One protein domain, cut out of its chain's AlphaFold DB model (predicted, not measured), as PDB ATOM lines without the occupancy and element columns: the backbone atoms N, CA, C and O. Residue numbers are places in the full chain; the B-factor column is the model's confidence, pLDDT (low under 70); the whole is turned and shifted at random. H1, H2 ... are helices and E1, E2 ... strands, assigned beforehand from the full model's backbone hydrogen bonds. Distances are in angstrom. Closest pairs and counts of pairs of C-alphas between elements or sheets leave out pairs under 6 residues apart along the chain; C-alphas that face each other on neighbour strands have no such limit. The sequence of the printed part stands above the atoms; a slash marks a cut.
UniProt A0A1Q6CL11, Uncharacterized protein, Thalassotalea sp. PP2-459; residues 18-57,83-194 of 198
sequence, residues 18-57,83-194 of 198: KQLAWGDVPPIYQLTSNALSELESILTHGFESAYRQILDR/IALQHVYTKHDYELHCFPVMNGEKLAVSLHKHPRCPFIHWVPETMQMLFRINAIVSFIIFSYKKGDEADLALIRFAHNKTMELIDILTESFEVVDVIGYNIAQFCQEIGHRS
ATOM      1  N   LYS A  18     -25.159 -39.734  61.428       96.00
ATOM      2  CA  LYS A  18     -24.230 -40.227  62.460       96.00
ATOM      3  C   LYS A  18     -24.762 -41.473  63.161       96.00
ATOM      4  O   LYS A  18     -23.991 -42.394  63.399       96.00
ATOM      5  N   GLN A  19     -26.061 -41.524  63.459       95.25
ATOM      6  CA  GLN A  19     -26.686 -42.703  64.058       95.25
ATOM      7  C   GLN A  19     -26.624 -43.918  63.120       95.25
ATOM      8  O   GLN A  19     -26.207 -44.993  63.542       95.25
ATOM      9  N   LEU A  20     -27.011 -43.750  61.851       93.81
ATOM     10  CA  LEU A  20     -27.017 -44.835  60.861       93.81
ATOM     11  C   LEU A  20     -25.611 -45.358  60.555       93.81
ATOM     12  O   LEU A  20     -25.426 -46.559  60.389       93.81
ATOM     13  N   ALA A  21     -24.624 -44.465  60.533       93.06
ATOM     14  CA  ALA A  21     -23.227 -44.789  60.271       93.06
ATOM     15  C   ALA A  21     -22.426 -45.153  61.537       93.06
ATOM     16  O   ALA A  21     -21.212 -45.309  61.466       93.06
ATOM     17  N   TRP A  22     -23.081 -45.246  62.702       92.00
ATOM     18  CA  TRP A  22     -22.452 -45.580  63.990       92.00
ATOM     19  C   TRP A  22     -21.264 -44.659  64.327       92.00
ATOM     20  O   TRP A  22     -20.263 -45.069  64.906       92.00
ATOM     21  N   GLY A  23     -21.385 -43.386  63.948       91.00
ATOM     22  CA  GLY A  23     -20.360 -42.355  64.101       91.00
ATOM     23  C   GLY A  23     -19.402 -42.208  62.913       91.00
ATOM     24  O   GLY A  23     -18.859 -41.117  62.741       91.00
ATOM     25  N   ASP A  24     -19.245 -43.223  62.059       93.38
ATOM     26  CA  ASP A  24     -18.291 -43.213  60.940       93.38
ATOM     27  C   ASP A  24     -18.918 -42.679  59.640       93.38
ATOM     28  O   ASP A  24     -19.308 -43.410  58.728       93.38
ATOM     29  N   VAL A  25     -19.095 -41.358  59.574       94.94
ATOM     30  CA  VAL A  25     -19.767 -40.703  58.443       94.94
ATOM     31  C   VAL A  25     -18.841 -40.628  57.218       94.94
ATOM     32  O   VAL A  25     -17.783 -40.002  57.318       94.94
ATOM     33  N   PRO A  26     -19.253 -41.131  56.032       94.00
ATOM     34  CA  PRO A  26     -18.420 -41.122  54.829       94.00
ATOM     35  C   PRO A  26     -17.922 -39.718  54.428       94.00
ATOM     36  O   PRO A  26     -18.719 -38.774  54.440       94.00
ATOM     37  N   PRO A  27     -16.669 -39.561  53.952       95.31
ATOM     38  CA  PRO A  27     -16.123 -38.253  53.561       95.31
ATOM     39  C   PRO A  27     -16.971 -37.498  52.527       95.31
ATOM     40  O   PRO A  27     -17.156 -36.289  52.624       95.31
ATOM     41  N   ILE A  28     -17.551 -38.212  51.560       94.88
ATOM     42  CA  ILE A  28     -18.406 -37.621  50.518       94.88
ATOM     43  C   ILE A  28     -19.690 -36.989  51.080       94.88
ATOM     44  O   ILE A  28     -20.136 -35.950  50.592       94.88
ATOM     45  N   TYR A  29     -20.249 -37.582  52.139       96.75
ATOM     46  CA  TYR A  29     -21.379 -37.008  52.862       96.75
ATOM     47  C   TYR A  29     -20.935 -35.734  53.584       96.75
ATOM     48  O   TYR A  29     -21.609 -34.714  53.493       96.75
ATOM     49  N   GLN A  30     -19.789 -35.779  54.276       96.38
ATOM     50  CA  GLN A  30     -19.272 -34.636  55.035       96.38
ATOM     51  C   GLN A  30     -19.013 -33.427  54.128       96.38
ATOM     52  O   GLN A  30     -19.448 -32.328  54.453       96.38
ATOM     53  N   LEU A  31     -18.383 -33.633  52.964       96.69
ATOM     54  CA  LEU A  31     -18.139 -32.569  51.981       96.69
ATOM     55  C   LEU A  31     -19.439 -31.898  51.523       96.69
ATOM     56  O   LEU A  31     -19.543 -30.673  51.531       96.69
ATOM     57  N   THR A  32     -20.438 -32.709  51.175       97.38
ATOM     58  CA  THR A  32     -21.743 -32.214  50.719       97.38
ATOM     59  C   THR A  32     -22.485 -31.487  51.845       97.38
ATOM     60  O   THR A  32     -23.028 -30.406  51.640       97.38
ATOM     61  N   SER A  33     -22.483 -32.056  53.053       97.06
ATOM     62  CA  SER A  33     -23.140 -31.481  54.231       97.06
ATOM     63  C   SER A  33     -22.518 -30.146  54.648       97.06
ATOM     64  O   SER A  33     -23.243 -29.193  54.922       97.06
ATOM     65  N   ASN A  34     -21.188 -30.030  54.609       96.19
ATOM     66  CA  ASN A  34     -20.495 -28.774  54.895       96.19
ATOM     67  C   ASN A  34     -20.865 -27.683  53.880       96.19
ATOM     68  O   ASN A  34     -21.214 -26.578  54.286       96.19
ATOM     69  N   ALA A  35     -20.887 -28.005  52.581       96.19
ATOM     70  CA  ALA A  35     -21.312 -27.054  51.551       96.19
ATOM     71  C   ALA A  35     -22.766 -26.584  51.751       96.19
ATOM     72  O   ALA A  35     -23.093 -25.425  51.512       96.19
ATOM     73  N   LEU A  36     -23.648 -27.465  52.231       95.94
ATOM     74  CA  LEU A  36     -25.030 -27.105  52.558       95.94
ATOM     75  C   LEU A  36     -25.141 -26.236  53.811       95.94
ATOM     76  O   LEU A  36     -25.982 -25.343  53.844       95.94
ATOM     77  N   SER A  37     -24.275 -26.442  54.804       94.50
ATOM     78  CA  SER A  37     -24.195 -25.572  55.982       94.50
ATOM     79  C   SER A  37     -23.723 -24.162  55.614       94.50
ATOM     80  O   SER A  37     -24.242 -23.177  56.144       94.50
ATOM     81  N   GLU A  38     -22.756 -24.048  54.699       92.25
ATOM     82  CA  GLU A  38     -22.318 -22.764  54.135       92.25
ATOM     83  C   GLU A  38     -23.455 -22.095  53.351       92.25
ATOM     84  O   GLU A  38     -23.709 -20.902  53.521       92.25
ATOM     85  N   LEU A  39     -24.200 -22.872  52.558       93.12
ATOM     86  CA  LEU A  39     -25.350 -22.378  51.805       93.12
ATOM     87  C   LEU A  39     -26.496 -21.898  52.711       93.12
ATOM     88  O   LEU A  39     -27.093 -20.862  52.434       93.12
ATOM     89  N   GLU A  40     -26.793 -22.594  53.815       89.75
ATOM     90  CA  GLU A  40     -27.745 -22.116  54.835       89.75
ATOM     91  C   GLU A  40     -27.355 -20.759  55.411       89.75
ATOM     92  O   GLU A  40     -28.212 -19.926  55.710       89.75
ATOM     93  N   SER A  41     -26.053 -20.531  55.511       88.44
ATOM     94  CA  SER A  41     -25.477 -19.338  56.108       88.44
ATOM     95  C   SER A  41     -25.321 -18.167  55.135       88.44
ATOM     96  O   SER A  41     -24.953 -17.070  55.562       88.44
ATOM     97  N   ILE A  42     -25.601 -18.367  53.840       88.62
ATOM     98  CA  ILE A  42     -25.275 -17.406  52.772       88.62
ATOM     99  C   ILE A  42     -25.963 -16.044  52.941       88.62
ATOM    100  O   ILE A  42     -25.471 -15.039  52.434       88.62
ATOM    101  N   LEU A  43     -27.085 -16.003  53.665       77.88
ATOM    102  CA  LEU A  43     -27.848 -14.789  53.966       77.88
ATOM    103  C   LEU A  43     -27.632 -14.255  55.388       77.88
ATOM    104  O   LEU A  43     -27.923 -13.090  55.648       77.88
ATOM    105  N   THR A  44     -27.156 -15.085  56.317       75.88
ATOM    106  CA  THR A  44     -27.144 -14.784  57.760       75.88
ATOM    107  C   THR A  44     -25.756 -14.458  58.303       75.88
ATOM    108  O   THR A  44     -25.649 -13.781  59.327       75.88
ATOM    109  N   HIS A  45     -24.682 -14.909  57.653       63.25
ATOM    110  CA  HIS A  45     -23.314 -14.677  58.115       63.25
ATOM    111  C   HIS A  45     -22.603 -13.600  57.283       63.25
ATOM    112  O   HIS A  45     -22.772 -13.500  56.072       63.25
ATOM    113  N   GLY A  46     -21.824 -12.750  57.961       52.88
ATOM    114  CA  GLY A  46     -21.271 -11.475  57.473       52.88
ATOM    115  C   GLY A  46     -20.251 -11.532  56.327       52.88
ATOM    116  O   GLY A  46     -19.614 -10.519  56.068       52.88
ATOM    117  N   PHE A  47     -20.091 -12.662  55.639       61.69
ATOM    118  CA  PHE A  47     -19.197 -12.774  54.488       61.69
ATOM    119  C   PHE A  47     -19.878 -12.255  53.215       61.69
ATOM    120  O   PHE A  47     -21.063 -12.512  52.982       61.69
ATOM    121  N   GLU A  48     -19.133 -11.505  52.403       74.81
ATOM    122  CA  GLU A  48     -19.573 -11.114  51.064       74.81
ATOM    123  C   GLU A  48     -19.636 -12.352  50.164       74.81
ATOM    124  O   GLU A  48     -18.698 -13.146  50.107       74.81
ATOM    125  N   SER A  49     -20.752 -12.520  49.461       89.88
ATOM    126  CA  SER A  49     -20.943 -13.558  48.451       89.88
ATOM    127  C   SER A  49     -21.521 -12.929  47.192       89.88
ATOM    128  O   SER A  49     -22.232 -11.926  47.277       89.88
ATOM    129  N   ALA A  50     -21.275 -13.543  46.032       93.50
ATOM    130  CA  ALA A  50     -21.878 -13.130  44.763       93.50
ATOM    131  C   ALA A  50     -23.406 -12.988  44.887       93.50
ATOM    132  O   ALA A  50     -23.990 -12.006  44.434       93.50
ATOM    133  N   TYR A  51     -24.038 -13.936  45.586       95.19
ATOM    134  CA  TYR A  51     -25.468 -13.931  45.883       95.19
ATOM    135  C   TYR A  51     -25.920 -12.674  46.646       95.19
ATOM    136  O   TYR A  51     -26.897 -12.029  46.263       95.19
ATOM    137  N   ARG A  52     -25.204 -12.282  47.708       92.56
ATOM    138  CA  ARG A  52     -25.515 -11.056  48.462       92.56
ATOM    139  C   ARG A  52     -25.219  -9.800  47.653       92.56
ATOM    140  O   ARG A  52     -26.004  -8.860  47.692       92.56
ATOM    141  N   GLN A  53     -24.119  -9.808  46.908       92.50
ATOM    142  CA  GLN A  53     -23.681  -8.675  46.105       92.50
ATOM    143  C   GLN A  53     -24.733  -8.299  45.059       92.50
ATOM    144  O   GLN A  53     -25.056  -7.123  44.920       92.50
ATOM    145  N   ILE A  54     -25.322  -9.278  44.361       94.62
ATOM    146  CA  ILE A  54     -26.376  -8.972  43.387       94.62
ATOM    147  C   ILE A  54     -27.645  -8.439  44.062       94.62
ATOM    148  O   ILE A  54     -28.326  -7.608  43.469       94.62
ATOM    149  N   LEU A  55     -27.964  -8.864  45.289       94.38
ATOM    150  CA  LEU A  55     -29.137  -8.401  46.042       94.38
ATOM    151  C   LEU A  55     -28.953  -7.015  46.677       94.38
ATOM    152  O   LEU A  55     -29.946  -6.385  47.051       94.38
ATOM    153  N   ASP A  56     -27.720  -6.521  46.786       92.75
ATOM    154  CA  ASP A  56     -27.461  -5.175  47.279       92.75
ATOM    155  C   ASP A  56     -27.966  -4.133  46.273       92.75
ATOM    156  O   ASP A  56     -27.353  -3.888  45.231       92.75
ATOM    157  N   ARG A  57     -29.078  -3.472  46.617       93.50
ATOM    158  CA  ARG A  57     -29.709  -2.435  45.787       93.50
ATOM    159  C   ARG A  57     -28.801  -1.229  45.550       93.50
ATOM    160  O   ARG A  57     -29.014  -0.514  44.575       93.50
ATOM    161  N   ILE A  83     -32.753 -10.744  35.039       97.38
ATOM    162  CA  ILE A  83     -31.712 -11.769  35.133       97.38
ATOM    163  C   ILE A  83     -32.191 -13.088  34.531       97.38
ATOM    164  O   ILE A  83     -33.387 -13.357  34.470       97.38
ATOM    165  N   ALA A  84     -31.248 -13.924  34.117       97.88
ATOM    166  CA  ALA A  84     -31.466 -15.326  33.804       97.88
ATOM    167  C   ALA A  84     -30.627 -16.179  34.754       97.88
ATOM    168  O   ALA A  84     -29.487 -15.827  35.073       97.88
ATOM    169  N   LEU A  85     -31.179 -17.309  35.176       98.44
ATOM    170  CA  LEU A  85     -30.508 -18.265  36.045       98.44
ATOM    171  C   LEU A  85     -30.130 -19.516  35.259       98.44
ATOM    172  O   LEU A  85     -30.788 -19.887  34.286       98.44
ATOM    173  N   GLN A  86     -29.056 -20.174  35.677       98.25
ATOM    174  CA  GLN A  86     -28.626 -21.426  35.072       98.25
ATOM    175  C   GLN A  86     -28.122 -22.399  36.131       98.25
ATOM    176  O   GLN A  86     -27.191 -22.098  36.877       98.25
ATOM    177  N   HIS A  87     -28.721 -23.582  36.150       98.44
ATOM    178  CA  HIS A  87     -28.232 -24.746  36.866       98.44
ATOM    179  C   HIS A  87     -27.048 -25.343  36.098       98.44
ATOM    180  O   HIS A  87     -27.184 -25.743  34.939       98.44
ATOM    181  N   VAL A  88     -25.880 -25.400  36.735       98.12
ATOM    182  CA  VAL A  88     -24.652 -25.934  36.139       98.12
ATOM    183  C   VAL A  88     -24.178 -27.124  36.963       98.12
ATOM    184  O   VAL A  88     -23.961 -27.016  38.165       98.12
ATOM    185  N   TYR A  89     -23.999 -28.268  36.305       97.50
ATOM    186  CA  TYR A  89     -23.400 -29.454  36.909       97.50
ATOM    187  C   TYR A  89     -21.998 -29.653  36.358       97.50
ATOM    188  O   TYR A  89     -21.803 -29.727  35.144       97.50
ATOM    189  N   THR A  90     -21.024 -29.769  37.254       95.50
ATOM    190  CA  THR A  90     -19.681 -30.227  36.898       95.50
ATOM    191  C   THR A  90     -19.604 -31.744  37.072       95.50
ATOM    192  O   THR A  90     -20.592 -32.415  37.378       95.50
ATOM    193  N   LYS A  91     -18.409 -32.320  36.907       94.06
ATOM    194  CA  LYS A  91     -18.185 -33.743  37.196       94.06
ATOM    195  C   LYS A  91     -18.567 -34.113  38.637       94.06
ATOM    196  O   LYS A  91     -18.981 -35.246  38.875       94.06
ATOM    197  N   HIS A  92     -18.396 -33.189  39.582       95.38
ATOM    198  CA  HIS A  92     -18.543 -33.472  41.008       95.38
ATOM    199  C   HIS A  92     -19.542 -32.564  41.727       95.38
ATOM    200  O   HIS A  92     -20.125 -33.004  42.718       95.38
ATOM    201  N   ASP A  93     -19.796 -31.366  41.210       97.69
ATOM    202  CA  ASP A  93     -20.458 -30.289  41.941       97.69
ATOM    203  C   ASP A  93     -21.697 -29.779  41.204       97.69
ATOM    204  O   ASP A  93     -21.916 -30.051  40.021       97.69
ATOM    205  N   TYR A  94     -22.484 -28.995  41.929       98.44
ATOM    206  CA  TYR A  94     -23.575 -28.194  41.394       98.44
ATOM    207  C   TYR A  94     -23.294 -26.720  41.658       98.44
ATOM    208  O   TYR A  94     -22.825 -26.366  42.739       98.44
ATOM    209  N   GLU A  95     -23.647 -25.863  40.711       98.31
ATOM    210  CA  GLU A  95     -23.541 -24.415  40.812       98.31
ATOM    211  C   GLU A  95     -24.829 -23.756  40.311       98.31
ATOM    212  O   GLU A  95     -25.444 -24.223  39.347       98.31
ATOM    213  N   LEU A  96     -25.209 -22.640  40.935       98.38
ATOM    214  CA  LEU A  96     -26.225 -21.744  40.391       98.38
ATOM    215  C   LEU A  96     -25.545 -20.496  39.836       98.38
ATOM    216  O   LEU A  96     -24.881 -19.759  40.567       98.38
ATOM    217  N   HIS A  97     -25.713 -20.262  38.538       98.19
ATOM    218  CA  HIS A  97     -25.183 -19.089  37.852       98.19
ATOM    219  C   HIS A  97     -26.286 -18.064  37.591       98.19
ATOM    220  O   HIS A  97     -27.439 -18.426  37.358       98.19
ATOM    221  N   CYS A  98     -25.911 -16.789  37.586       97.56
ATOM    222  CA  CYS A  98     -26.761 -15.650  37.275       97.56
ATOM    223  C   CYS A  98     -26.155 -14.820  36.148       97.56
ATOM    224  O   CYS A  98     -24.958 -14.537  36.141       97.56
ATOM    225  N   PHE A  99     -27.005 -14.398  35.218       97.12
ATOM    226  CA  PHE A  99     -26.639 -13.544  34.098       97.12
ATOM    227  C   PHE A  99     -27.598 -12.356  34.038       97.12
ATOM    228  O   PHE A  99     -28.807 -12.570  33.934       97.12
ATOM    229  N   PRO A 100     -27.115 -11.107  34.038       96.06
ATOM    230  CA  PRO A 100     -27.956  -9.972  33.728       96.06
ATOM    231  C   PRO A 100     -28.396 -10.049  32.269       96.06
ATOM    232  O   PRO A 100     -27.642 -10.498  31.399       96.06
ATOM    233  N   VAL A 101     -29.616  -9.590  32.005       95.12
ATOM    234  CA  VAL A 101     -30.214  -9.649  30.671       95.12
ATOM    235  C   VAL A 101     -30.382  -8.246  30.103       95.12
ATOM    236  O   VAL A 101     -31.055  -7.398  30.691       95.12
ATOM    237  N   MET A 102     -29.793  -8.007  28.929       90.50
ATOM    238  CA  MET A 102     -29.931  -6.767  28.163       90.50
ATOM    239  C   MET A 102     -30.496  -7.077  26.781       90.50
ATOM    240  O   MET A 102     -29.944  -7.891  26.057       90.50
ATOM    241  N   ASN A 103     -31.588  -6.407  26.397       86.81
ATOM    242  CA  ASN A 103     -32.266  -6.612  25.106       86.81
ATOM    243  C   ASN A 103     -32.611  -8.087  24.798       86.81
ATOM    244  O   ASN A 103     -32.614  -8.486  23.641       86.81
ATOM    245  N   GLY A 104     -32.896  -8.890  25.828       87.19
ATOM    246  CA  GLY A 104     -33.192 -10.320  25.682       87.19
ATOM    247  C   GLY A 104     -31.963 -11.233  25.637       87.19
ATOM    248  O   GLY A 104     -32.127 -12.447  25.624       87.19
ATOM    249  N   GLU A 105     -30.747 -10.686  25.682       91.00
ATOM    250  CA  GLU A 105     -29.505 -11.461  25.668       91.00
ATOM    251  C   GLU A 105     -28.846 -11.509  27.049       91.00
ATOM    252  O   GLU A 105     -28.811 -10.514  27.781       91.00
ATOM    253  N   LYS A 106     -28.294 -12.677  27.396       93.25
ATOM    254  CA  LYS A 106     -27.493 -12.865  28.609       93.25
ATOM    255  C   LYS A 106     -26.123 -12.228  28.448       93.25
ATOM    256  O   LYS A 106     -25.462 -12.407  27.427       93.25
ATOM    257  N   LEU A 107     -25.652 -11.574  29.497       91.31
ATOM    258  CA  LEU A 107     -24.321 -10.986  29.514       91.31
ATOM    259  C   LEU A 107     -23.297 -11.896  30.177       91.31
ATOM    260  O   LEU A 107     -23.411 -12.211  31.357       91.31
ATOM    261  N   ALA A 108     -22.254 -12.227  29.420       88.19
ATOM    262  CA  ALA A 108     -21.094 -12.987  29.888       88.19
ATOM    263  C   ALA A 108     -19.806 -12.142  29.959       88.19
ATOM    264  O   ALA A 108     -18.722 -12.687  30.132       88.19
ATOM    265  N   VAL A 109     -19.904 -10.819  29.790       92.38
ATOM    266  CA  VAL A 109     -18.754  -9.901  29.766       92.38
ATOM    267  C   VAL A 109     -18.831  -8.893  30.900       92.38
ATOM    268  O   VAL A 109     -19.924  -8.506  31.317       92.38
ATOM    269  N   SER A 110     -17.673  -8.429  31.360       94.50
ATOM    270  CA  SER A 110     -17.587  -7.386  32.378       94.50
ATOM    271  C   SER A 110     -18.099  -6.045  31.858       94.50
ATOM    272  O   SER A 110     -17.769  -5.621  30.751       94.50
ATOM    273  N   LEU A 111     -18.890  -5.352  32.677       92.44
ATOM    274  CA  LEU A 111     -19.437  -4.034  32.370       92.44
ATOM    275  C   LEU A 111     -19.227  -3.070  33.535       92.44
ATOM    276  O   LEU A 111     -19.442  -3.404  34.700       92.44
ATOM    277  N   HIS A 112     -18.874  -1.831  33.200       93.50
ATOM    278  CA  HIS A 112     -18.678  -0.755  34.163       93.50
ATOM    279  C   HIS A 112     -19.519   0.459  33.767       93.50
ATOM    280  O   HIS A 112     -19.327   1.020  32.690       93.50
ATOM    281  N   LYS A 113     -20.457   0.856  34.635       90.81
ATOM    282  CA  LYS A 113     -21.368   2.003  34.462       90.81
ATOM    283  C   LYS A 113     -22.075   2.025  33.101       90.81
ATOM    284  O   LYS A 113     -22.368   3.087  32.554       90.81
ATOM    285  N   HIS A 114     -22.351   0.849  32.540       91.75
ATOM    286  CA  HIS A 114     -23.008   0.746  31.246       91.75
ATOM    287  C   HIS A 114     -24.491   1.136  31.392       91.75
ATOM    288  O   HIS A 114     -25.193   0.540  32.213       91.75
ATOM    289  N   PRO A 115     -25.017   2.082  30.592       89.50
ATOM    290  CA  PRO A 115     -26.326   2.702  30.834       89.50
ATOM    291  C   PRO A 115     -27.505   1.728  30.742       89.50
ATOM    292  O   PRO A 115     -28.563   1.993  31.300       89.50
ATOM    293  N   ARG A 116     -27.325   0.598  30.049       89.81
ATOM    294  CA  ARG A 116     -28.346  -0.449  29.897       89.81
ATOM    295  C   ARG A 116     -28.148  -1.645  30.829       89.81
ATOM    296  O   ARG A 116     -28.979  -2.544  30.821       89.81
ATOM    297  N   CYS A 117     -27.061  -1.673  31.605       91.56
ATOM    298  CA  CYS A 117     -26.824  -2.754  32.554       91.56
ATOM    299  C   CYS A 117     -27.656  -2.509  33.822       91.56
ATOM    300  O   CYS A 117     -27.624  -1.388  34.340       91.56
ATOM    301  N   PRO A 118     -28.371  -3.525  34.342       92.50
ATOM    302  CA  PRO A 118     -29.097  -3.416  35.610       92.50
ATOM    303  C   PRO A 118     -28.188  -3.179  36.824       92.50
ATOM    304  O   PRO A 118     -28.660  -2.670  37.836       92.50
ATOM    305  N   PHE A 119     -26.900  -3.504  36.716       95.06
ATOM    306  CA  PHE A 119     -25.898  -3.317  37.762       95.06
ATOM    307  C   PHE A 119     -24.916  -2.201  37.382       95.06
ATOM    308  O   PHE A 119     -24.547  -2.061  36.212       95.06
ATOM    309  N   ILE A 120     -24.469  -1.415  38.366       94.88
ATOM    310  CA  ILE A 120     -23.441  -0.375  38.184       94.88
ATOM    311  C   ILE A 120     -22.131  -1.024  37.728       94.88
ATOM    312  O   ILE A 120     -21.464  -0.525  36.817       94.88
ATOM    313  N   HIS A 121     -21.787  -2.155  38.340       94.38
ATOM    314  CA  HIS A 121     -20.656  -2.997  37.976       94.38
ATOM    315  C   HIS A 121     -21.145  -4.429  37.818       94.38
ATOM    316  O   HIS A 121     -21.873  -4.932  38.669       94.38
ATOM    317  N   TRP A 122     -20.747  -5.068  36.726       95.44
ATOM    318  CA  TRP A 122     -20.933  -6.496  36.524       95.44
ATOM    319  C   TRP A 122     -19.582  -7.104  36.176       95.44
ATOM    320  O   TRP A 122     -18.960  -6.686  35.201       95.44
ATOM    321  N   VAL A 123     -19.130  -8.055  36.986       95.06
ATOM    322  CA  VAL A 123     -17.871  -8.779  36.792       95.06
ATOM    323  C   VAL A 123     -18.200 -10.269  36.901       95.06
ATOM    324  O   VAL A 123     -18.406 -10.752  38.017       95.06
ATOM    325  N   PRO A 124     -18.334 -10.996  35.774       95.38
ATOM    326  CA  PRO A 124     -18.726 -12.402  35.776       95.38
ATOM    327  C   PRO A 124     -17.883 -13.266  36.717       95.38
ATOM    328  O   PRO A 124     -18.425 -14.109  37.425       95.38
ATOM    329  N   GLU A 125     -16.578 -13.001  36.796       93.50
ATOM    330  CA  GLU A 125     -15.622 -13.756  37.609       93.50
ATOM    331  C   GLU A 125     -15.987 -13.784  39.098       93.50
ATOM    332  O   GLU A 125     -15.677 -14.758  39.782       93.50
ATOM    333  N   THR A 126     -16.652 -12.741  39.603       92.00
ATOM    334  CA  THR A 126     -17.025 -12.628  41.021       92.00
ATOM    335  C   THR A 126     -18.529 -12.621  41.260       92.00
ATOM    336  O   THR A 126     -18.943 -12.831  42.392       92.00
ATOM    337  N   MET A 127     -19.352 -12.366  40.238       95.19
ATOM    338  CA  MET A 127     -20.800 -12.157  40.391       95.19
ATOM    339  C   MET A 127     -21.660 -13.216  39.694       95.19
ATOM    340  O   MET A 127     -22.841 -13.337  40.016       95.19
ATOM    341  N   GLN A 128     -21.109 -13.975  38.739       96.56
ATOM    342  CA  GLN A 128     -21.896 -14.929  37.954       96.56
ATOM    343  C   GLN A 128     -22.248 -16.178  38.763       96.56
ATOM    344  O   GLN A 128     -23.410 -16.568  38.805       96.56
ATOM    345  N   MET A 129     -21.262 -16.825  39.391       97.06
ATOM    346  CA  MET A 129     -21.485 -18.029  40.196       97.06
ATOM    347  C   MET A 129     -21.976 -17.608  41.580       97.06
ATOM    348  O   MET A 129     -21.199 -17.134  42.405       97.06
ATOM    349  N   LEU A 130     -23.283 -17.745  41.814       96.88
ATOM    350  CA  LEU A 130     -23.918 -17.272  43.039       96.88
ATOM    351  C   LEU A 130     -23.550 -18.135  44.242       96.88
ATOM    352  O   LEU A 130     -23.279 -17.611  45.322       96.88
ATOM    353  N   PHE A 131     -23.571 -19.452  44.047       96.81
ATOM    354  CA  PHE A 131     -23.139 -20.437  45.027       96.81
ATOM    355  C   PHE A 131     -22.863 -21.793  44.371       96.81
ATOM    356  O   PHE A 131     -23.351 -22.096  43.277       96.81
ATOM    357  N   ARG A 132     -22.116 -22.626  45.098       96.81
ATOM    358  CA  ARG A 132     -21.776 -24.002  44.740       96.81
ATOM    359  C   ARG A 132     -22.145 -24.943  45.881       96.81
ATOM    360  O   ARG A 132     -21.904 -24.630  47.042       96.81
ATOM    361  N   ILE A 133     -22.660 -26.121  45.544       97.88
ATOM    362  CA  ILE A 133     -22.791 -27.248  46.470       97.88
ATOM    363  C   ILE A 133     -21.736 -28.284  46.074       97.88
ATOM    364  O   ILE A 133     -21.901 -29.019  45.097       97.88
ATOM    365  N   ASN A 134     -20.626 -28.302  46.810       96.69
ATOM    366  CA  ASN A 134     -19.497 -29.192  46.536       96.69
ATOM    367  C   ASN A 134     -19.898 -30.668  46.665       96.69
ATOM    368  O   ASN A 134     -20.670 -31.041  47.547       96.69
ATOM    369  N   ALA A 135     -19.328 -31.508  45.804       96.94
ATOM    370  CA  ALA A 135     -19.453 -32.964  45.779       96.94
ATOM    371  C   ALA A 135     -20.873 -33.535  45.579       96.94
ATOM    372  O   ALA A 135     -21.010 -34.760  45.509       96.94
ATOM    373  N   ILE A 136     -21.914 -32.707  45.425       97.69
ATOM    374  CA  ILE A 136     -23.309 -33.172  45.382       97.69
ATOM    375  C   ILE A 136     -23.590 -34.134  44.224       97.69
ATOM    376  O   ILE A 136     -24.348 -35.080  44.408       97.69
ATOM    377  N   VAL A 137     -22.962 -33.972  43.052       96.94
ATOM    378  CA  VAL A 137     -23.155 -34.904  41.923       96.94
ATOM    379  C   VAL A 137     -22.611 -36.276  42.287       96.94
ATOM    380  O   VAL A 137     -23.292 -37.292  42.143       96.94
ATOM    381  N   SER A 138     -21.391 -36.298  42.821       95.75
ATOM    382  CA  SER A 138     -20.745 -37.534  43.267       95.75
ATOM    383  C   SER A 138     -21.544 -38.191  44.388       95.75
ATOM    384  O   SER A 138     -21.696 -39.412  44.410       95.75
ATOM    385  N   PHE A 139     -22.066 -37.378  45.306       97.00
ATOM    386  CA  PHE A 139     -22.875 -37.828  46.423       97.00
ATOM    387  C   PHE A 139     -24.204 -38.418  45.958       97.00
ATOM    388  O   PHE A 139     -24.539 -39.518  46.374       97.00
ATOM    389  N   ILE A 140     -24.917 -37.769  45.033       96.31
ATOM    390  CA  ILE A 140     -26.145 -38.310  44.436       96.31
ATOM    391  C   ILE A 140     -25.857 -39.676  43.806       96.31
ATOM    392  O   ILE A 140     -26.539 -40.648  44.123       96.31
ATOM    393  N   ILE A 141     -24.813 -39.793  42.980       93.62
ATOM    394  CA  ILE A 141     -24.444 -41.065  42.335       93.62
ATOM    395  C   ILE A 141     -24.117 -42.148  43.376       93.62
ATOM    396  O   ILE A 141     -24.548 -43.294  43.239       93.62
ATOM    397  N   PHE A 142     -23.362 -41.802  44.422       92.69
ATOM    398  CA  PHE A 142     -23.066 -42.702  45.536       92.69
ATOM    399  C   PHE A 142     -24.352 -43.178  46.230       92.69
ATOM    400  O   PHE A 142     -24.532 -44.381  46.441       92.69
ATOM    401  N   SER A 143     -25.261 -42.252  46.527       92.81
ATOM    402  CA  SER A 143     -26.506 -42.509  47.249       92.81
ATOM    403  C   SER A 143     -27.504 -43.324  46.428       92.81
ATOM    404  O   SER A 143     -28.214 -44.156  46.980       92.81
ATOM    405  N   TYR A 144     -27.511 -43.191  45.100       88.56
ATOM    406  CA  TYR A 144     -28.307 -44.068  44.231       88.56
ATOM    407  C   TYR A 144     -27.848 -45.530  44.275       88.56
ATOM    408  O   TYR A 144     -28.663 -46.436  44.118       88.56
ATOM    409  N   LYS A 145     -26.549 -45.777  44.485       86.12
ATOM    410  CA  LYS A 145     -26.000 -47.139  44.535       86.12
ATOM    411  C   LYS A 145     -26.187 -47.802  45.897       86.12
ATOM    412  O   LYS A 145     -26.403 -49.008  45.951       86.12
ATOM    413  N   LYS A 146     -26.028 -47.042  46.984       86.06
ATOM    414  CA  LYS A 146     -25.960 -47.590  48.353       86.06
ATOM    415  C   LYS A 146     -26.350 -46.601  49.456       86.06
ATOM    416  O   LYS A 146     -25.879 -46.731  50.582       86.06
ATOM    417  N   GLY A 147     -27.127 -45.577  49.121       88.38
ATOM    418  CA  GLY A 147     -27.525 -44.537  50.062       88.38
ATOM    419  C   GLY A 147     -28.545 -45.022  51.082       88.38
ATOM    420  O   GLY A 147     -29.352 -45.911  50.806       88.38
ATOM    421  N   ASP A 148     -28.510 -44.405  52.255       93.44
ATOM    422  CA  ASP A 148     -29.509 -44.588  53.302       93.44
ATOM    423  C   ASP A 148     -30.550 -43.452  53.313       93.44
ATOM    424  O   ASP A 148     -30.549 -42.538  52.483       93.44
ATOM    425  N   GLU A 149     -31.486 -43.513  54.259       92.88
ATOM    426  CA  GLU A 149     -32.529 -42.496  54.398       92.88
ATOM    427  C   GLU A 149     -31.970 -41.093  54.681       92.88
ATOM    428  O   GLU A 149     -32.521 -40.118  54.171       92.88
ATOM    429  N   ALA A 150     -30.865 -40.963  55.429       95.12
ATOM    430  CA  ALA A 150     -30.253 -39.665  55.707       95.12
ATOM    431  C   ALA A 150     -29.596 -39.080  54.451       95.12
ATOM    432  O   ALA A 150     -29.658 -37.869  54.235       95.12
ATOM    433  N   ASP A 151     -29.045 -39.930  53.584       96.12
ATOM    434  CA  ASP A 151     -28.489 -39.495  52.304       96.12
ATOM    435  C   ASP A 151     -29.564 -38.896  51.387       96.12
ATOM    436  O   ASP A 151     -29.391 -37.806  50.834       96.12
ATOM    437  N   LEU A 152     -30.717 -39.566  51.279       94.50
ATOM    438  CA  LEU A 152     -31.872 -39.041  50.541       94.50
ATOM    439  C   LEU A 152     -32.408 -37.750  51.172       94.50
ATOM    440  O   LEU A 152     -32.856 -36.848  50.457       94.50
ATOM    441  N   ALA A 153     -32.349 -37.644  52.504       95.31
ATOM    442  CA  ALA A 153     -32.698 -36.421  53.214       95.31
ATOM    443  C   ALA A 153     -31.832 -35.246  52.777       95.31
ATOM    444  O   ALA A 153     -32.364 -34.181  52.469       95.31
ATOM    445  N   LEU A 154     -30.515 -35.457  52.743       96.56
ATOM    446  CA  LEU A 154     -29.541 -34.424  52.431       96.56
ATOM    447  C   LEU A 154     -29.688 -33.937  50.982       96.56
ATOM    448  O   LEU A 154     -29.636 -32.737  50.730       96.56
ATOM    449  N   ILE A 155     -29.959 -34.845  50.037       96.94
ATOM    450  CA  ILE A 155     -30.227 -34.490  48.630       96.94
ATOM    451  C   ILE A 155     -31.495 -33.635  48.515       96.94
ATOM    452  O   ILE A 155     -31.498 -32.608  47.833       96.94
ATOM    453  N   ARG A 156     -32.579 -34.022  49.199       95.62
ATOM    454  CA  ARG A 156     -33.819 -33.233  49.189       95.62
ATOM    455  C   ARG A 156     -33.630 -31.879  49.871       95.62
ATOM    456  O   ARG A 156     -34.151 -30.884  49.381       95.62
ATOM    457  N   PHE A 157     -32.870 -31.832  50.962       96.25
ATOM    458  CA  PHE A 157     -32.507 -30.588  51.630       96.25
ATOM    459  C   PHE A 157     -31.755 -29.646  50.679       96.25
ATOM    460  O   PHE A 157     -32.137 -28.486  50.546       96.25
ATOM    461  N   ALA A 158     -30.767 -30.160  49.937       97.19
ATOM    462  CA  ALA A 158     -30.034 -29.397  48.925       97.19
ATOM    463  C   ALA A 158     -30.956 -28.789  47.859       97.19
ATOM    464  O   ALA A 158     -30.829 -27.610  47.521       97.19
ATOM    465  N   HIS A 159     -31.902 -29.584  47.349       97.38
ATOM    466  CA  HIS A 159     -32.894 -29.105  46.392       97.38
ATOM    467  C   HIS A 159     -33.759 -27.991  46.983       97.38
ATOM    468  O   HIS A 159     -33.824 -26.912  46.401       97.38
ATOM    469  N   ASN A 160     -34.374 -28.235  48.140       95.69
ATOM    470  CA  ASN A 160     -35.266 -27.273  48.778       95.69
ATOM    471  C   ASN A 160     -34.541 -25.958  49.065       95.69
ATOM    472  O   ASN A 160     -35.068 -24.896  48.750       95.69
ATOM    473  N   LYS A 161     -33.307 -26.027  49.579       95.50
ATOM    474  CA  LYS A 161     -32.536 -24.821  49.878       95.50
ATOM    475  C   LYS A 161     -32.152 -24.044  48.621       95.50
ATOM    476  O   LYS A 161     -32.191 -22.821  48.613       95.50
ATOM    477  N   THR A 162     -31.823 -24.751  47.541       96.94
ATOM    478  CA  THR A 162     -31.579 -24.129  46.232       96.94
ATOM    479  C   THR A 162     -32.820 -23.393  45.729       96.94
ATOM    480  O   THR A 162     -32.699 -22.267  45.258       96.94
ATOM    481  N   MET A 163     -34.004 -24.006  45.836       96.62
ATOM    482  CA  MET A 163     -35.256 -23.383  45.398       96.62
ATOM    483  C   MET A 163     -35.617 -22.169  46.252       96.62
ATOM    484  O   MET A 163     -35.931 -21.131  45.692       96.62
ATOM    485  N   GLU A 164     -35.463 -22.256  47.576       95.69
ATOM    486  CA  GLU A 164     -35.683 -21.125  48.490       95.69
ATOM    487  C   GLU A 164     -34.840 -19.900  48.092       95.69
ATOM    488  O   GLU A 164     -35.334 -18.777  48.053       95.69
ATOM    489  N   LEU A 165     -33.568 -20.107  47.738       96.06
ATOM    490  CA  LEU A 165     -32.710 -19.022  47.256       96.06
ATOM    491  C   LEU A 165     -33.175 -18.488  45.888       96.06
ATOM    492  O   LEU A 165     -33.184 -17.282  45.660       96.06
ATOM    493  N   ILE A 166     -33.619 -19.345  44.970       97.44
ATOM    494  CA  ILE A 166     -34.187 -18.886  43.689       97.44
ATOM    495  C   ILE A 166     -35.471 -18.068  43.903       97.44
ATOM    496  O   ILE A 166     -35.677 -17.066  43.212       97.44
ATOM    497  N   ASP A 167     -36.305 -18.437  44.873       97.12
ATOM    498  CA  ASP A 167     -37.528 -17.705  45.208       97.12
ATOM    499  C   ASP A 167     -37.197 -16.291  45.710       97.12
ATOM    500  O   ASP A 167     -37.748 -15.311  45.207       97.12
ATOM    501  N   ILE A 168     -36.196 -16.154  46.588       95.94
ATOM    502  CA  ILE A 168     -35.692 -14.849  47.058       95.94
ATOM    503  C   ILE A 168     -35.190 -13.981  45.889       95.94
ATOM    504  O   ILE A 168     -35.435 -12.770  45.843       95.94
ATOM    505  N   LEU A 169     -34.502 -14.578  44.911       97.12
ATOM    506  CA  LEU A 169     -34.107 -13.860  43.697       97.12
ATOM    507  C   LEU A 169     -35.337 -13.428  42.887       97.12
ATOM    508  O   LEU A 169     -35.406 -12.288  42.436       97.12
ATOM    509  N   THR A 170     -36.343 -14.285  42.745       97.00
ATOM    510  CA  THR A 170     -37.579 -13.981  41.999       97.00
ATOM    511  C   THR A 170     -38.391 -12.849  42.647       97.00
ATOM    512  O   THR A 170     -39.041 -12.043  41.970       97.00
ATOM    513  N   GLU A 171     -38.302 -12.694  43.967       95.56
ATOM    514  CA  GLU A 171     -38.878 -11.546  44.670       95.56
ATOM    515  C   GLU A 171     -38.173 -10.229  44.321       95.56
ATOM    516  O   GLU A 171     -38.834  -9.194  44.182       95.56
ATOM    517  N   SER A 172     -36.856 -10.249  44.112       95.12
ATOM    518  CA  SER A 172     -36.047  -9.042  43.875       95.12
ATOM    519  C   SER A 172     -35.850  -8.696  42.396       95.12
ATOM    520  O   SER A 172     -35.724  -7.518  42.052       95.12
ATOM    521  N   PHE A 173     -35.877  -9.692  41.515       97.19
ATOM    522  CA  PHE A 173     -35.556  -9.573  40.095       97.19
ATOM    523  C   PHE A 173     -36.720 -10.001  39.198       97.19
ATOM    524  O   PHE A 173     -37.639 -10.701  39.613       97.19
ATOM    525  N   GLU A 174     -36.683  -9.573  37.940       97.19
ATOM    526  CA  GLU A 174     -37.465 -10.197  36.874       97.19
ATOM    527  C   GLU A 174     -36.621 -11.347  36.303       97.19
ATOM    528  O   GLU A 174     -35.713 -11.123  35.498       97.19
ATOM    529  N   VAL A 175     -36.876 -12.571  36.770       97.19
ATOM    530  CA  VAL A 175     -36.195 -13.776  36.276       97.19
ATOM    531  C   VAL A 175     -36.835 -14.183  34.952       97.19
ATOM    532  O   VAL A 175     -37.963 -14.668  34.929       97.19
ATOM    533  N   VAL A 176     -36.136 -13.942  33.842       96.81
ATOM    534  CA  VAL A 176     -36.683 -14.182  32.495       96.81
ATOM    535  C   VAL A 176     -36.553 -15.635  32.049       96.81
ATOM    536  O   VAL A 176     -37.285 -16.061  31.162       96.81
ATOM    537  N   ASP A 177     -35.608 -16.374  32.634       95.56
ATOM    538  CA  ASP A 177     -35.366 -17.780  32.323       95.56
ATOM    539  C   ASP A 177     -34.621 -18.480  33.473       95.56
ATOM    540  O   ASP A 177     -33.816 -17.853  34.174       95.56
ATOM    541  N   VAL A 178     -34.864 -19.782  33.637       96.88
ATOM    542  CA  VAL A 178     -34.164 -20.681  34.565       96.88
ATOM    543  C   VAL A 178     -33.786 -21.944  33.798       96.88
ATOM    544  O   VAL A 178     -34.622 -22.798  33.514       96.88
ATOM    545  N   ILE A 179     -32.510 -22.049  33.432       96.69
ATOM    546  CA  ILE A 179     -32.036 -23.036  32.457       96.69
ATOM    547  C   ILE A 179     -31.327 -24.198  33.136       96.69
ATOM    548  O   ILE A 179     -30.540 -24.010  34.060       96.69
ATOM    549  N   GLY A 180     -31.518 -25.393  32.582       96.31
ATOM    550  CA  GLY A 180     -30.894 -26.623  33.056       96.31
ATOM    551  C   GLY A 180     -31.767 -27.352  34.070       96.31
ATOM    552  O   GLY A 180     -32.814 -26.865  34.487       96.31
ATOM    553  N   TYR A 181     -31.341 -28.554  34.442       96.31
ATOM    554  CA  TYR A 181     -32.073 -29.354  35.414       96.31
ATOM    555  C   TYR A 181     -31.881 -28.798  36.819       96.31
ATOM    556  O   TYR A 181     -30.759 -28.534  37.236       96.31
ATOM    557  N   ASN A 182     -32.958 -28.674  37.585       97.38
ATOM    558  CA  ASN A 182     -32.811 -28.528  39.028       97.38
ATOM    559  C   ASN A 182     -32.365 -29.865  39.657       97.38
ATOM    560  O   ASN A 182     -32.393 -30.919  39.016       97.38
ATOM    561  N   ILE A 183     -31.986 -29.845  40.939       97.38
ATOM    562  CA  ILE A 183     -31.459 -31.031  41.641       97.38
ATOM    563  C   ILE A 183     -32.433 -32.217  41.597       97.38
ATOM    564  O   ILE A 183     -31.998 -33.344  41.369       97.38
ATOM    565  N   ALA A 184     -33.740 -31.988  41.755       95.94
ATOM    566  CA  ALA A 184     -34.724 -33.065  41.688       95.94
ATOM    567  C   ALA A 184     -34.821 -33.677  40.280       95.94
ATOM    568  O   ALA A 184     -34.819 -34.902  40.150       95.94
ATOM    569  N   GLN A 185     -34.855 -32.847  39.236       96.31
ATOM    570  CA  GLN A 185     -34.854 -33.299  37.840       96.31
ATOM    571  C   GLN A 185     -33.564 -34.055  37.499       96.31
ATOM    572  O   GLN A 185     -33.608 -35.119  36.892       96.31
ATOM    573  N   PHE A 186     -32.412 -33.569  37.968       95.88
ATOM    574  CA  PHE A 186     -31.135 -34.256  37.799       95.88
ATOM    575  C   PHE A 186     -31.136 -35.650  38.448       95.88
ATOM    576  O   PHE A 186     -30.678 -36.621  37.846       95.88
ATOM    577  N   CYS A 187     -31.701 -35.784  39.653       94.06
ATOM    578  CA  CYS A 187     -31.882 -37.090  40.287       94.06
ATOM    579  C   CYS A 187     -32.794 -38.015  39.460       94.06
ATOM    580  O   CYS A 187     -32.462 -39.187  39.282       94.06
ATOM    581  N   GLN A 188     -33.910 -37.509  38.925       92.62
ATOM    582  CA  GLN A 188     -34.815 -38.296  38.072       92.62
ATOM    583  C   GLN A 188     -34.085 -38.858  36.844       92.62
ATOM    584  O   GLN A 188     -34.164 -40.058  36.587       92.62
ATOM    585  N   GLU A 189     -33.291 -38.032  36.161       89.75
ATOM    586  CA  GLU A 189     -32.484 -38.444  35.007       89.75
ATOM    587  C   GLU A 189     -31.470 -39.551  35.347       89.75
ATOM    588  O   GLU A 189     -31.332 -40.532  34.610       89.75
ATOM    589  N   ILE A 190     -30.788 -39.455  36.495       86.94
ATOM    590  CA  ILE A 190     -29.883 -40.519  36.973       86.94
ATOM    591  C   ILE A 190     -30.657 -41.809  37.272       86.94
ATOM    592  O   ILE A 190     -30.195 -42.907  36.937       86.94
ATOM    593  N   GLY A 191     -31.832 -41.684  37.891       82.44
ATOM    594  CA  GLY A 191     -32.711 -42.809  38.192       82.44
ATOM    595  C   GLY A 191     -33.147 -43.558  36.935       82.44
ATOM    596  O   GLY A 191     -33.064 -44.785  36.908       82.44
ATOM    597  N   HIS A 192     -33.534 -42.835  35.880       77.25
ATOM    598  CA  HIS A 192     -33.917 -43.428  34.599       77.25
ATOM    599  C   HIS A 192     -32.758 -44.186  33.939       77.25
ATOM    600  O   HIS A 192     -32.930 -45.339  33.550       77.25
ATOM    601  N   ARG A 193     -31.554 -43.603  33.880       73.12
ATOM    602  CA  ARG A 193     -30.379 -44.267  33.279       73.12
ATOM    603  C   ARG A 193     -29.975 -45.543  34.019       73.12
ATOM    604  O   ARG A 193     -29.687 -46.555  33.393       73.12
ATOM    605  N   SER A 194     -30.048 -45.524  35.350       63.38
ATOM    606  CA  SER A 194     -29.684 -46.670  36.198       63.38
ATOM    607  C   SER A 194     -30.630 -47.876  36.061       63.38
ATOM    608  O   SER A 194     -30.286 -48.973  36.499       63.38
TER     609      SER A 194
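AT A GLANCE: This is residues 18 to 57 and 83 to 194 of the 198 residues of an uncharacterized protein of Thalassotalea sp. PP2-459 (UniProt A0A1Q6CL11). A strongly twisted sheet of four strands has one long helix, H5, running along one face, with H1 side by side with part of H5 near the edge strand E3. H4 and H6 reach past one end of the sheet and pack on H5, the loop of residues 103 to 123 extends at the opposite end, and the short helices H2 and H3 pack on each other near E3. The printed part has 152 residues, with six named helices and four named strands in the order H1, H2, E1, E2, H3, E3, H4, H5, E4, H6. The sheet runs E3, E2, E1, E4 and is mixed, and the class is mixed, helices and strands. The whole is compact, with a radius of gyration of the C-alphas of 17.0 A, and elongated, spanning 58 by 37 by 25 A.

HOW THE PARTS SIT: Start at H1, residues 27 to 40, which only grazes the sheet with its residues 31 to 39; its closest C-alphas to E3, residues 129 to 133, are those of Ala 35 and Ile 133, 5.3 A apart. H2, residues 50 to 55, is on the sheet at a height of 4.9 A, over none of the strands. It touches H3, residues 124 to 127, with the closest C-alphas, of Ala 50 and Met 127, 4.6 A apart; H3 only grazes the sheet. After the cut, find the hairpin of E1, residues 83 to 89, and E2, residues 94 to 102, antiparallel at 154 degrees, with N 86 and O 97 within hydrogen-bond range at 2.9 A. E3 is antiparallel to E2 at 165 degrees, with N 133 and O 94 at 2.8 A. H4, residues 136 to 146, only grazes the sheet and touches H1 at a steep tilt of 47 degrees, opposite ways; the closest C-alphas are those of Thr 32 and Ile 136, 5.6 A apart. With H5, residues 149 to 172, H4 forms a helical hairpin at a shallow tilt of 30 degrees, the closest C-alphas being those of Ser 143 and Asp 151, 6.2 A apart. H5 is over E2 and E1 at a height of 10.8 A and runs along the strands, at 12 degrees to E2 on the local plane; H2 is on the same face, giving two layers, helices on one face of a sheet. H5 touches H1 with its residues 151 to 161 alone, at a shallow tilt of 27 degrees, the same way; the closest C-alphas, of Leu 36 and Ala 158, are 6.6 A apart. E4, residues 174 to 179, is parallel to E1 at 23 degrees, with N 85 and O 177 at 2.9 A. E3, H4, H5 and E4 form a split strand-helix-strand unit, its two strands running the same way with E2 and E1 between them, and its crossover is right-handed. H6, residues 183 to 194, touches H5 at a steep tilt of 41 degrees, opposite ways, with the C-alphas of His 159 and Ile 183 closest at 5.3 A. H6 only just touches H4, with 3 pairs of C-alphas within 8 A, the closest those of Ile 140 and Cys 187 at 7.2 A. H4, H5 and H6 form a bundle, up and down, each running against the one before it. Every O i to N i+4 pair is within hydrogen-bond range in H1, H2, H4, H5 and H6; H3 is too short for such a pair.

IN THESE COORDINATES: Find C-alpha 27 at (-16.123, -38.253, 53.561), where H1 begins its 19.9 A. E1 covers 19.6 A and E2 26.0 A. H5 runs 35.2 A from C-alpha 149 at (-32.529, -42.496, 54.398). H6 ends at C-alpha 194, (-29.684, -46.670, 36.198).

THE WHOLE: The farthest C-alphas, of Trp 22 and Pro 115, are 58.7 A apart. Residues 58 to 82 are not printed, and C-alphas 57 and 83 are 14.3 A apart across this cut. The link from E2 to H3 is long, with 21 residues. The pLDDT is under 70 at residues 45 to 47 and 194.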